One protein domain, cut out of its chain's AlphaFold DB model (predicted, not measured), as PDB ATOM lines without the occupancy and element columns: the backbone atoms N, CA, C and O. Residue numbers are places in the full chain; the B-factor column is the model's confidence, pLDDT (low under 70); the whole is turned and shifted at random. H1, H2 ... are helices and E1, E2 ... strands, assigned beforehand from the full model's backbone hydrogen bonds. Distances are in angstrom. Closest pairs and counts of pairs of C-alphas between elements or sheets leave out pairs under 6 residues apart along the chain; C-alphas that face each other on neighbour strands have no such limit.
ATOM      1  N   ARG A  22      76.313 200.264 214.660       80.12
ATOM      2  CA  ARG A  22      75.992 201.616 214.162       80.12
ATOM      3  C   ARG A  22      75.773 201.664 212.649       80.12
ATOM      4  O   ARG A  22      76.099 202.664 212.001       80.12
ATOM      5  N   ILE A  23      75.229 200.592 212.085       88.12
ATOM      6  CA  ILE A  23      74.771 200.573 210.694       88.12
ATOM      7  C   ILE A  23      73.580 201.529 210.555       88.12
ATOM      8  O   ILE A  23      72.572 201.401 211.245       88.12
ATOM      9  N   ILE A  24      73.709 202.500 209.653       91.19
ATOM     10  CA  ILE A  24      72.640 203.425 209.253       91.19
ATOM     11  C   ILE A  24      71.812 202.807 208.126       91.19
ATOM     12  O   ILE A  24      70.599 202.996 208.060       91.19
ATOM     13  N   TYR A  25      72.472 202.080 207.226       93.19
ATOM     14  CA  TYR A  25      71.833 201.410 206.104       93.19
ATOM     15  C   TYR A  25      72.609 200.149 205.736       93.19
ATOM     16  O   TYR A  25      73.836 200.174 205.676       93.19
ATOM     17  N   SER A  26      71.887 199.078 205.429       91.88
ATOM     18  CA  SER A  26      72.398 197.853 204.826       91.88
ATOM     19  C   SER A  26      71.402 197.412 203.766       91.88
ATOM     20  O   SER A  26      70.201 197.346 204.032       91.88
ATOM     21  N   ASN A  27      71.877 197.093 202.563       91.75
ATOM     22  CA  ASN A  27      70.984 196.590 201.524       91.75
ATOM     23  C   ASN A  27      70.412 195.201 201.861       91.75
ATOM     24  O   ASN A  27      69.347 194.859 201.361       91.75
ATOM     25  N   LEU A  28      71.041 194.433 202.758       88.94
ATOM     26  CA  LEU A  28      70.469 193.163 203.232       88.94
ATOM     27  C   LEU A  28      69.172 193.354 204.026       88.94
ATOM     28  O   LEU A  28      68.328 192.462 204.028       88.94
ATOM     29  N   ASP A  29      69.000 194.522 204.645       89.81
ATOM     30  CA  ASP A  29      67.803 194.875 205.411       89.81
ATOM     31  C   ASP A  29      66.778 195.655 204.566       89.81
ATOM     32  O   ASP A  29      65.657 195.902 205.015       89.81
ATOM     33  N   ASP A  30      67.134 196.041 203.332       89.56
ATOM     34  CA  ASP A  30      66.240 196.729 202.401       89.56
ATOM     35  C   ASP A  30      65.640 195.747 201.380       89.56
ATOM     36  O   ASP A  30      66.296 195.406 200.387       89.56
ATOM     37  N   PRO A  31      64.365 195.340 201.539       87.50
ATOM     38  CA  PRO A  31      63.729 194.372 200.648       87.50
ATOM     39  C   PRO A  31      63.569 194.885 199.212       87.50
ATOM     40  O   PRO A  31      63.349 194.095 198.296       87.50
ATOM     41  N   ARG A  32      63.669 196.202 198.990       89.31
ATOM     42  CA  ARG A  32      63.567 196.806 197.653       89.31
ATOM     43  C   ARG A  32      64.896 196.788 196.910       89.31
ATOM     44  O   ARG A  32      64.904 197.013 195.701       89.31
ATOM     45  N   SER A  33      65.996 196.537 197.620       88.56
ATOM     46  CA  SER A  33      67.348 196.583 197.068       88.56
ATOM     47  C   SER A  33      67.714 195.338 196.254       88.56
ATOM     48  O   SER A  33      68.688 195.356 195.497       88.56
ATOM     49  N   HIS A  34      66.931 194.260 196.379       84.12
ATOM     50  CA  HIS A  34      67.181 193.023 195.658       84.12
ATOM     51  C   HIS A  34      67.146 193.251 194.141       84.12
ATOM     52  O   HIS A  34      66.215 193.857 193.608       84.12
ATOM     53  N   ALA A  35      68.183 192.758 193.460       81.81
ATOM     54  CA  ALA A  35      68.399 192.897 192.020       81.81
ATOM     55  C   ALA A  35      68.424 194.342 191.481       81.81
ATOM     56  O   ALA A  35      68.246 194.554 190.279       81.81
ATOM     57  N   GLN A  36      68.660 195.331 192.345       88.62
ATOM     58  CA  GLN A  36      68.811 196.717 191.919       88.62
ATOM     59  C   GLN A  36      70.194 196.995 191.326       88.62
ATOM     60  O   GLN A  36      71.205 196.402 191.704       88.62
ATOM     61  N   GLU A  37      70.245 197.964 190.417       88.75
ATOM     62  CA  GLU A  37      71.492 198.444 189.828       88.75
ATOM     63  C   GLU A  37      72.147 199.555 190.663       88.75
ATOM     64  O   GLU A  37      71.534 200.151 191.550       88.75
ATOM     65  N   LEU A  38      73.388 199.912 190.314       89.38
ATOM     66  CA  LEU A  38      74.171 200.964 190.976       89.38
ATOM     67  C   LEU A  38      73.405 202.293 191.135       89.38
ATOM     68  O   LEU A  38      73.615 203.018 192.103       89.38
ATOM     69  N   GLY A  39      72.506 202.615 190.196       91.62
ATOM     70  CA  GLY A  39      71.681 203.824 190.238       91.62
ATOM     71  C   GLY A  39      70.760 203.903 191.459       91.62
ATOM     72  O   GLY A  39      70.595 204.987 192.017       91.62
ATOM     73  N   TYR A  40      70.227 202.767 191.921       93.00
ATOM     74  CA  TYR A  40      69.432 202.695 193.149       93.00
ATOM     75  C   TYR A  40      70.261 203.124 194.360       93.00
ATOM     76  O   TYR A  40      69.884 204.027 195.105       93.00
ATOM     77  N   PHE A  41      71.450 202.537 194.499       93.62
ATOM     78  CA  PHE A  41      72.357 202.790 195.617       93.62
ATOM     79  C   PHE A  41      72.905 204.222 195.617       93.62
ATOM     80  O   PHE A  41      73.037 204.822 196.683       93.62
ATOM     81  N   LYS A  42      73.128 204.816 194.434       94.62
ATOM     82  CA  LYS A  42      73.410 206.257 194.299       94.62
ATOM     83  C   LYS A  42      72.266 207.132 194.823       94.62
ATOM     84  O   LYS A  42      72.517 208.193 195.388       94.62
ATOM     85  N   GLY A  43      71.017 206.709 194.629       94.50
ATOM     86  CA  GLY A  43      69.846 207.372 195.204       94.50
ATOM     87  C   GLY A  43      69.856 207.310 196.729       94.50
ATOM     88  O   GLY A  43      69.785 208.354 197.376       94.50
ATOM     89  N   VAL A  44      70.046 206.108 197.285       94.69
ATOM     90  CA  VAL A  44      70.106 205.867 198.737       94.69
ATOM     91  C   VAL A  44      71.169 206.734 199.408       94.69
ATOM     92  O   VAL A  44      70.863 207.446 200.361       94.69
ATOM     93  N   VAL A  45      72.411 206.744 198.906       94.38
ATOM     94  CA  VAL A  45      73.468 207.552 199.542       94.38
ATOM     95  C   VAL A  45      73.172 209.053 199.488       94.38
ATOM     96  O   VAL A  45      73.482 209.766 200.437       94.38
ATOM     97  N   ARG A  46      72.508 209.532 198.426       94.38
ATOM     98  CA  ARG A  46      72.116 210.938 198.296       94.38
ATOM     99  C   ARG A  46      71.022 211.302 199.295       94.38
ATOM    100  O   ARG A  46      71.061 212.391 199.857       94.38
ATOM    101  N   GLU A  47      70.064 210.406 199.522       94.62
ATOM    102  CA  GLU A  47      69.023 210.574 200.545       94.62
ATOM    103  C   GLU A  47      69.609 210.577 201.962       94.62
ATOM    104  O   GLU A  47      69.158 211.346 202.809       94.62
ATOM    105  N   LEU A  48      70.663 209.792 202.195       93.31
ATOM    106  CA  LEU A  48      71.421 209.777 203.450       93.31
ATOM    107  C   LEU A  48      72.379 210.974 203.607       93.31
ATOM    108  O   LEU A  48      73.002 211.123 204.655       93.31
ATOM    109  N   GLY A  49      72.504 211.834 202.590       92.88
ATOM    110  CA  GLY A  49      73.409 212.987 202.607       92.88
ATOM    111  C   GLY A  49      74.892 212.624 202.481       92.88
ATOM    112  O   GLY A  49      75.750 213.452 202.784       92.88
ATOM    113  N   CYS A  50      75.208 211.406 202.043       90.38
ATOM    114  CA  CYS A  50      76.575 210.977 201.782       90.38
ATOM    115  C   CYS A  50      77.014 211.436 200.388       90.38
ATOM    116  O   CYS A  50      76.334 211.176 199.393       90.38
ATOM    117  N   ASP A  51      78.186 212.063 200.309       90.25
ATOM    118  CA  ASP A  51      78.829 212.378 199.036       90.25
ATOM    119  C   ASP A  51      79.875 211.306 198.714       90.25
ATOM    120  O   ASP A  51      80.871 211.149 199.423       90.25
ATOM    121  N   VAL A  52      79.615 210.522 197.668       90.88
ATOM    122  CA  VAL A  52      80.487 209.424 197.239       90.88
ATOM    123  C   VAL A  52      81.058 209.766 195.864       90.88
ATOM    124  O   VAL A  52      80.287 209.879 194.904       90.88
ATOM    125  N   PRO A  53      82.393 209.884 195.726       93.88
ATOM    126  CA  PRO A  53      83.026 210.226 194.460       93.88
ATOM    127  C   PRO A  53      82.691 209.251 193.327       93.88
ATOM    128  O   PRO A  53      82.676 208.033 193.505       93.88
ATOM    129  N   GLU A  54      82.544 209.777 192.108       91.94
ATOM    130  CA  GLU A  54      82.230 208.973 190.918       91.94
ATOM    131  C   GLU A  54      83.292 207.910 190.594       91.94
ATOM    132  O   GLU A  54      82.984 206.867 190.015       91.94
ATOM    133  N   SER A  55      84.538 208.130 191.016       92.44
ATOM    134  CA  SER A  55      85.606 207.132 190.929       92.44
ATOM    135  C   SER A  55      85.318 205.880 191.763       92.44
ATOM    136  O   SER A  55      85.618 204.782 191.299       92.44
ATOM    137  N   MET A  56      84.701 206.012 192.942       91.31
ATOM    138  CA  MET A  56      84.346 204.867 193.790       91.31
ATOM    139  C   MET A  56      83.202 204.056 193.177       91.31
ATOM    140  O   MET A  56      83.260 202.830 193.161       91.31
ATOM    141  N   TRP A  57      82.215 204.724 192.574       91.69
ATOM    142  CA  TRP A  57      81.146 204.050 191.831       91.69
ATOM    143  C   TRP A  57      81.677 203.251 190.641       91.69
ATOM    144  O   TRP A  57      81.258 202.116 190.415       91.69
ATOM    145  N   ARG A  58      82.629 203.821 189.893       90.69
ATOM    146  CA  ARG A  58      83.302 203.114 188.793       90.69
ATOM    147  C   ARG A  58      84.100 201.918 189.293       90.69
ATOM    148  O   ARG A  58      84.020 200.866 188.671       90.69
ATOM    149  N   ALA A  59      84.818 202.066 190.407       88.31
ATOM    150  CA  ALA A  59      85.557 200.966 191.012       88.31
ATOM    151  C   ALA A  59      84.619 199.821 191.423       88.31
ATOM    152  O   ALA A  59      84.884 198.685 191.060       88.31
ATOM    153  N   ALA A  60      83.486 200.113 192.072       88.00
ATOM    154  CA  ALA A  60      82.491 199.097 192.431       88.00
ATOM    155  C   ALA A  60      81.883 198.399 191.198       88.00
ATOM    156  O   ALA A  60      81.669 197.188 191.198       88.00
ATOM    157  N   TYR A  61      81.626 199.153 190.123       87.38
ATOM    158  CA  TYR A  61      81.145 198.580 188.865       87.38
ATOM    159  C   TYR A  61      82.182 197.656 188.217       87.38
ATOM    160  O   TYR A  61      81.831 196.579 187.747       87.38
ATOM    161  N   GLN A  62      83.451 198.066 188.194       85.88
ATOM    162  CA  GLN A  62      84.541 197.262 187.643       85.88
ATOM    163  C   GLN A  62      84.806 196.023 188.492       85.88
ATOM    164  O   GLN A  62      84.929 194.936 187.942       85.88
ATOM    165  N   ASP A  63      84.835 196.167 189.818       82.69
ATOM    166  CA  ASP A  63      85.049 195.054 190.741       82.69
ATOM    167  C   ASP A  63      84.025 193.945 190.488       82.69
ATOM    168  O   ASP A  63      84.407 192.794 190.341       82.69
ATOM    169  N   ARG A  64      82.751 194.292 190.249       77.88
ATOM    170  CA  ARG A  64      81.727 193.332 189.802       77.88
ATOM    171  C   ARG A  64      82.140 192.544 188.556       77.88
ATOM    172  O   ARG A  64      81.934 191.336 188.512       77.88
ATOM    173  N   GLU A  65      82.648 193.208 187.520       74.38
ATOM    174  CA  GLU A  65      83.025 192.544 186.260       74.38
ATOM    175  C   GLU A  65      84.189 191.567 186.434       74.38
ATOM    176  O   GLU A  65      84.283 190.587 185.694       74.38
ATOM    177  N   PHE A  66      85.040 191.808 187.431       70.75
ATOM    178  CA  PHE A  66      86.196 190.975 187.744       70.75
ATOM    179  C   PHE A  66      86.010 190.112 188.998       70.75
ATOM    180  O   PHE A  66      86.921 189.368 189.367       70.75
ATOM    181  N   ASN A  67      84.837 190.148 189.633       66.62
ATOM    182  CA  ASN A  67      84.522 189.323 190.790       66.62
ATOM    183  C   ASN A  67      84.154 187.905 190.327       66.62
ATOM    184  O   ASN A  67      82.997 187.492 190.328       66.62
ATOM    185  N   VAL A  68      85.178 187.146 189.928       56.69
ATOM    186  CA  VAL A  68      85.096 185.735 189.499       56.69
ATOM    187  C   VAL A  68      84.735 184.794 190.673       56.69
ATOM    188  O   VAL A  68      84.644 183.580 190.504       56.69
ATOM    189  N   VAL A  69      84.535 185.325 191.887       55.12
ATOM    190  CA  VAL A  69      84.320 184.544 193.118       55.12
ATOM    191  C   VAL A  69      82.846 184.485 193.539       55.12
ATOM    192  O   VAL A  69      82.483 183.585 194.299       55.12
ATOM    193  N   ASN A  70      81.972 185.348 193.008       54.88
ATOM    194  CA  ASN A  70      80.525 185.239 193.222       54.88
ATOM    195  C   ASN A  70      79.950 184.046 192.440       54.88
ATOM    196  O   ASN A  70      79.354 184.196 191.375       54.88
ATOM    197  N   LYS A  71      80.144 182.837 192.975       59.62
ATOM    198  CA  LYS A  71      79.498 181.621 192.479       59.62
ATOM    199  C   LYS A  71      78.024 181.685 192.834       59.62
ATOM    200  O   LYS A  71      77.674 181.776 194.010       59.62
ATOM    201  N   THR A  72      77.162 181.594 191.830       60.78
ATOM    202  CA  THR A  72      75.741 181.369 192.101       60.78
ATOM    203  C   THR A  72      75.585 179.892 192.441       60.78
ATOM    204  O   THR A  72      75.894 179.028 191.620       60.78
ATOM    205  N   VAL A  73      75.178 179.598 193.676       64.38
ATOM    206  CA  VAL A  73      74.964 178.227 194.150       64.38
ATOM    207  C   VAL A  73      73.472 178.015 194.335       64.38
ATOM    208  O   VAL A  73      72.830 178.719 195.114       64.38
ATOM    209  N   PHE A  74      72.912 177.053 193.609       76.31
ATOM    210  CA  PHE A  74      71.507 176.687 193.746       76.31
ATOM    211  C   PHE A  74      71.374 175.553 194.754       76.31
ATOM    212  O   PHE A  74      72.134 174.589 194.691       76.31
ATOM    213  N   TYR A  75      70.403 175.652 195.661       82.06
ATOM    214  CA  TYR A  75      70.137 174.639 196.682       82.06
ATOM    215  C   TYR A  75      68.764 173.992 196.476       82.06
ATOM    216  O   TYR A  75      67.809 174.643 196.049       82.06
ATOM    217  N   SER A  76      68.661 172.702 196.789       82.19
ATOM    218  CA  SER A  76      67.405 171.959 196.810       82.19
ATOM    219  C   SER A  76      66.598 172.332 198.055       82.19
ATOM    220  O   SER A  76      67.121 172.913 199.006       82.19
ATOM    221  N   GLN A  77      65.323 171.938 198.105       82.69
ATOM    222  CA  GLN A  77      64.509 172.090 199.321       82.69
ATOM    223  C   GLN A  77      65.073 171.307 200.522       82.69
ATOM    224  O   GLN A  77      64.746 171.619 201.663       82.69
ATOM    225  N   SER A  78      65.931 170.315 200.270       86.31
ATOM    226  CA  SER A  78      66.644 169.527 201.279       86.31
ATOM    227  C   SER A  78      67.938 170.199 201.762       86.31
ATOM    228  O   SER A  78      68.539 169.724 202.721       86.31
ATOM    229  N   GLY A  79      68.375 171.281 201.103       77.00
ATOM    230  CA  GLY A  79      69.634 171.978 201.386       77.00
ATOM    231  C   GLY A  79      70.851 171.461 200.610       77.00
ATOM    232  O   GLY A  79      71.961 171.926 200.854       77.00
ATOM    233  N   ASP A  80      70.666 170.537 199.665       86.50
ATOM    234  CA  ASP A  80      71.757 170.022 198.827       86.50
ATOM    235  C   ASP A  80      72.082 170.992 197.689       86.50
ATOM    236  O   ASP A  80      71.177 171.580 197.100       86.50
ATOM    237  N   VAL A  81      73.358 171.123 197.326       83.62
ATOM    238  CA  VAL A  81      73.768 171.931 196.167       83.62
ATOM    239  C   VAL A  81      73.356 171.235 194.868       83.62
ATOM    240  O   VAL A  81      73.709 170.079 194.641       83.62
ATOM    241  N   VAL A  82      72.626 171.947 194.010       81.69
ATOM    242  CA  VAL A  82      72.023 171.422 192.774       81.69
ATOM    243  C   VAL A  82      72.792 171.862 191.530       81.69
ATOM    244  O   VAL A  82      72.866 171.103 190.570       81.69
ATOM    245  N   GLU A  83      73.401 173.053 191.539       67.00
ATOM    246  CA  GLU A  83      74.200 173.549 190.411       67.00
ATOM    247  C   GLU A  83      75.217 174.615 190.856       67.00
ATOM    248  O   GLU A  83      74.954 175.404 191.770       67.00
ATOM    249  N   HIS A  84      76.378 174.623 190.193       53.66
ATOM    250  CA  HIS A  84      77.414 175.649 190.301       53.66
ATOM    251  C   HIS A  84      77.617 176.289 188.924       53.66
ATOM    252  O   HIS A  84      78.039 175.593 187.998       53.66
ATOM    253  N   LEU A  85      77.349 177.593 188.812       53.03
ATOM    254  CA  LEU A  85      77.720 178.424 187.658       53.03
ATOM    255  C   LEU A  85      78.911 179.321 188.006       53.03
ATOM    256  O   LEU A  85      78.904 179.901 189.121       53.03
TER     257      LEU A  85
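This is residues 22 to 85 of the 85 residues of an uncharacterized protein of Pseudomonas aeruginosa (UniProt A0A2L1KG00). The model is a loose, open arch: the longest helix, H2, makes its long side, H1 folds back from one end of it at some distance, and a small two-strand hairpin, E2 and E3, lies at the far end beyond a linking stretch. The short strand E1 and the long link after it lie on the H1 side, and the middle of the arch is empty. The printed part has 64 residues, with two named helices and three named strands in the order E1, H1, H2, E2, E3; the one sheet has the order E2 - E3 and is antiparallel, and the class is mixed, helices and strands. The whole is loose, with a radius of gyration of the C-alphas of 15.5 A, and elongated, spanning 44 by 26 by 21 A.

E2, residues 73 to 75, and E3, residues 81 to 84, are antiparallel neighbours and form a hairpin, with 160 degrees between their directions. The C-alphas of Val 73 and His 84, which face each other, are 5.2 A apart. N 74 and O 83 are within hydrogen-bond range at 3.2 A, and N 82 and O 74 at 2.8 A. H2, residues 54 to 66, is apart from E3. H1, residues 38 to 47, is close to H2 but not clearly touching it, and the closest C-alphas, those of Leu 38 and Tyr 61, are 7.7 A apart. H1 and H2 run opposite ways at a shallow tilt of 34 degrees, only just short of steep. H1 is apart from E2 and E3. E1, residues 23 to 26, pairs with no named strand and is apart from H1, H2, E2 and E3. In H1 and H2 every O i to N i+4 pair is within hydrogen-bond range.

E2 runs from Val 73 to Tyr 75 and E3 from Val 81 to His 84, where C-alpha 84 is at (77.414, 175.649, 190.301). H2 runs 18.7 A from Glu 54, with its C-alpha at (82.230, 208.973, 190.918), to Phe 66. H1 runs 14.5 A from Leu 38 to Glu 47. E1 runs from Ile 23, with its C-alpha at (74.771, 200.573, 210.694), to Ser 26.

The two C-alphas farthest apart, those of Asp 51 and Ser 78, are 44.6 A apart. The printed part has no cut and ends at residue 85, the chain's last. The link from E1 to H1 is long, with 11 residues. Residues 62 to 69, of which 62 to 66 belong to H2, stand free. The mean pLDDT of the printed part is 83.5; residues 67 to 73 and 83 to 85 are under 70.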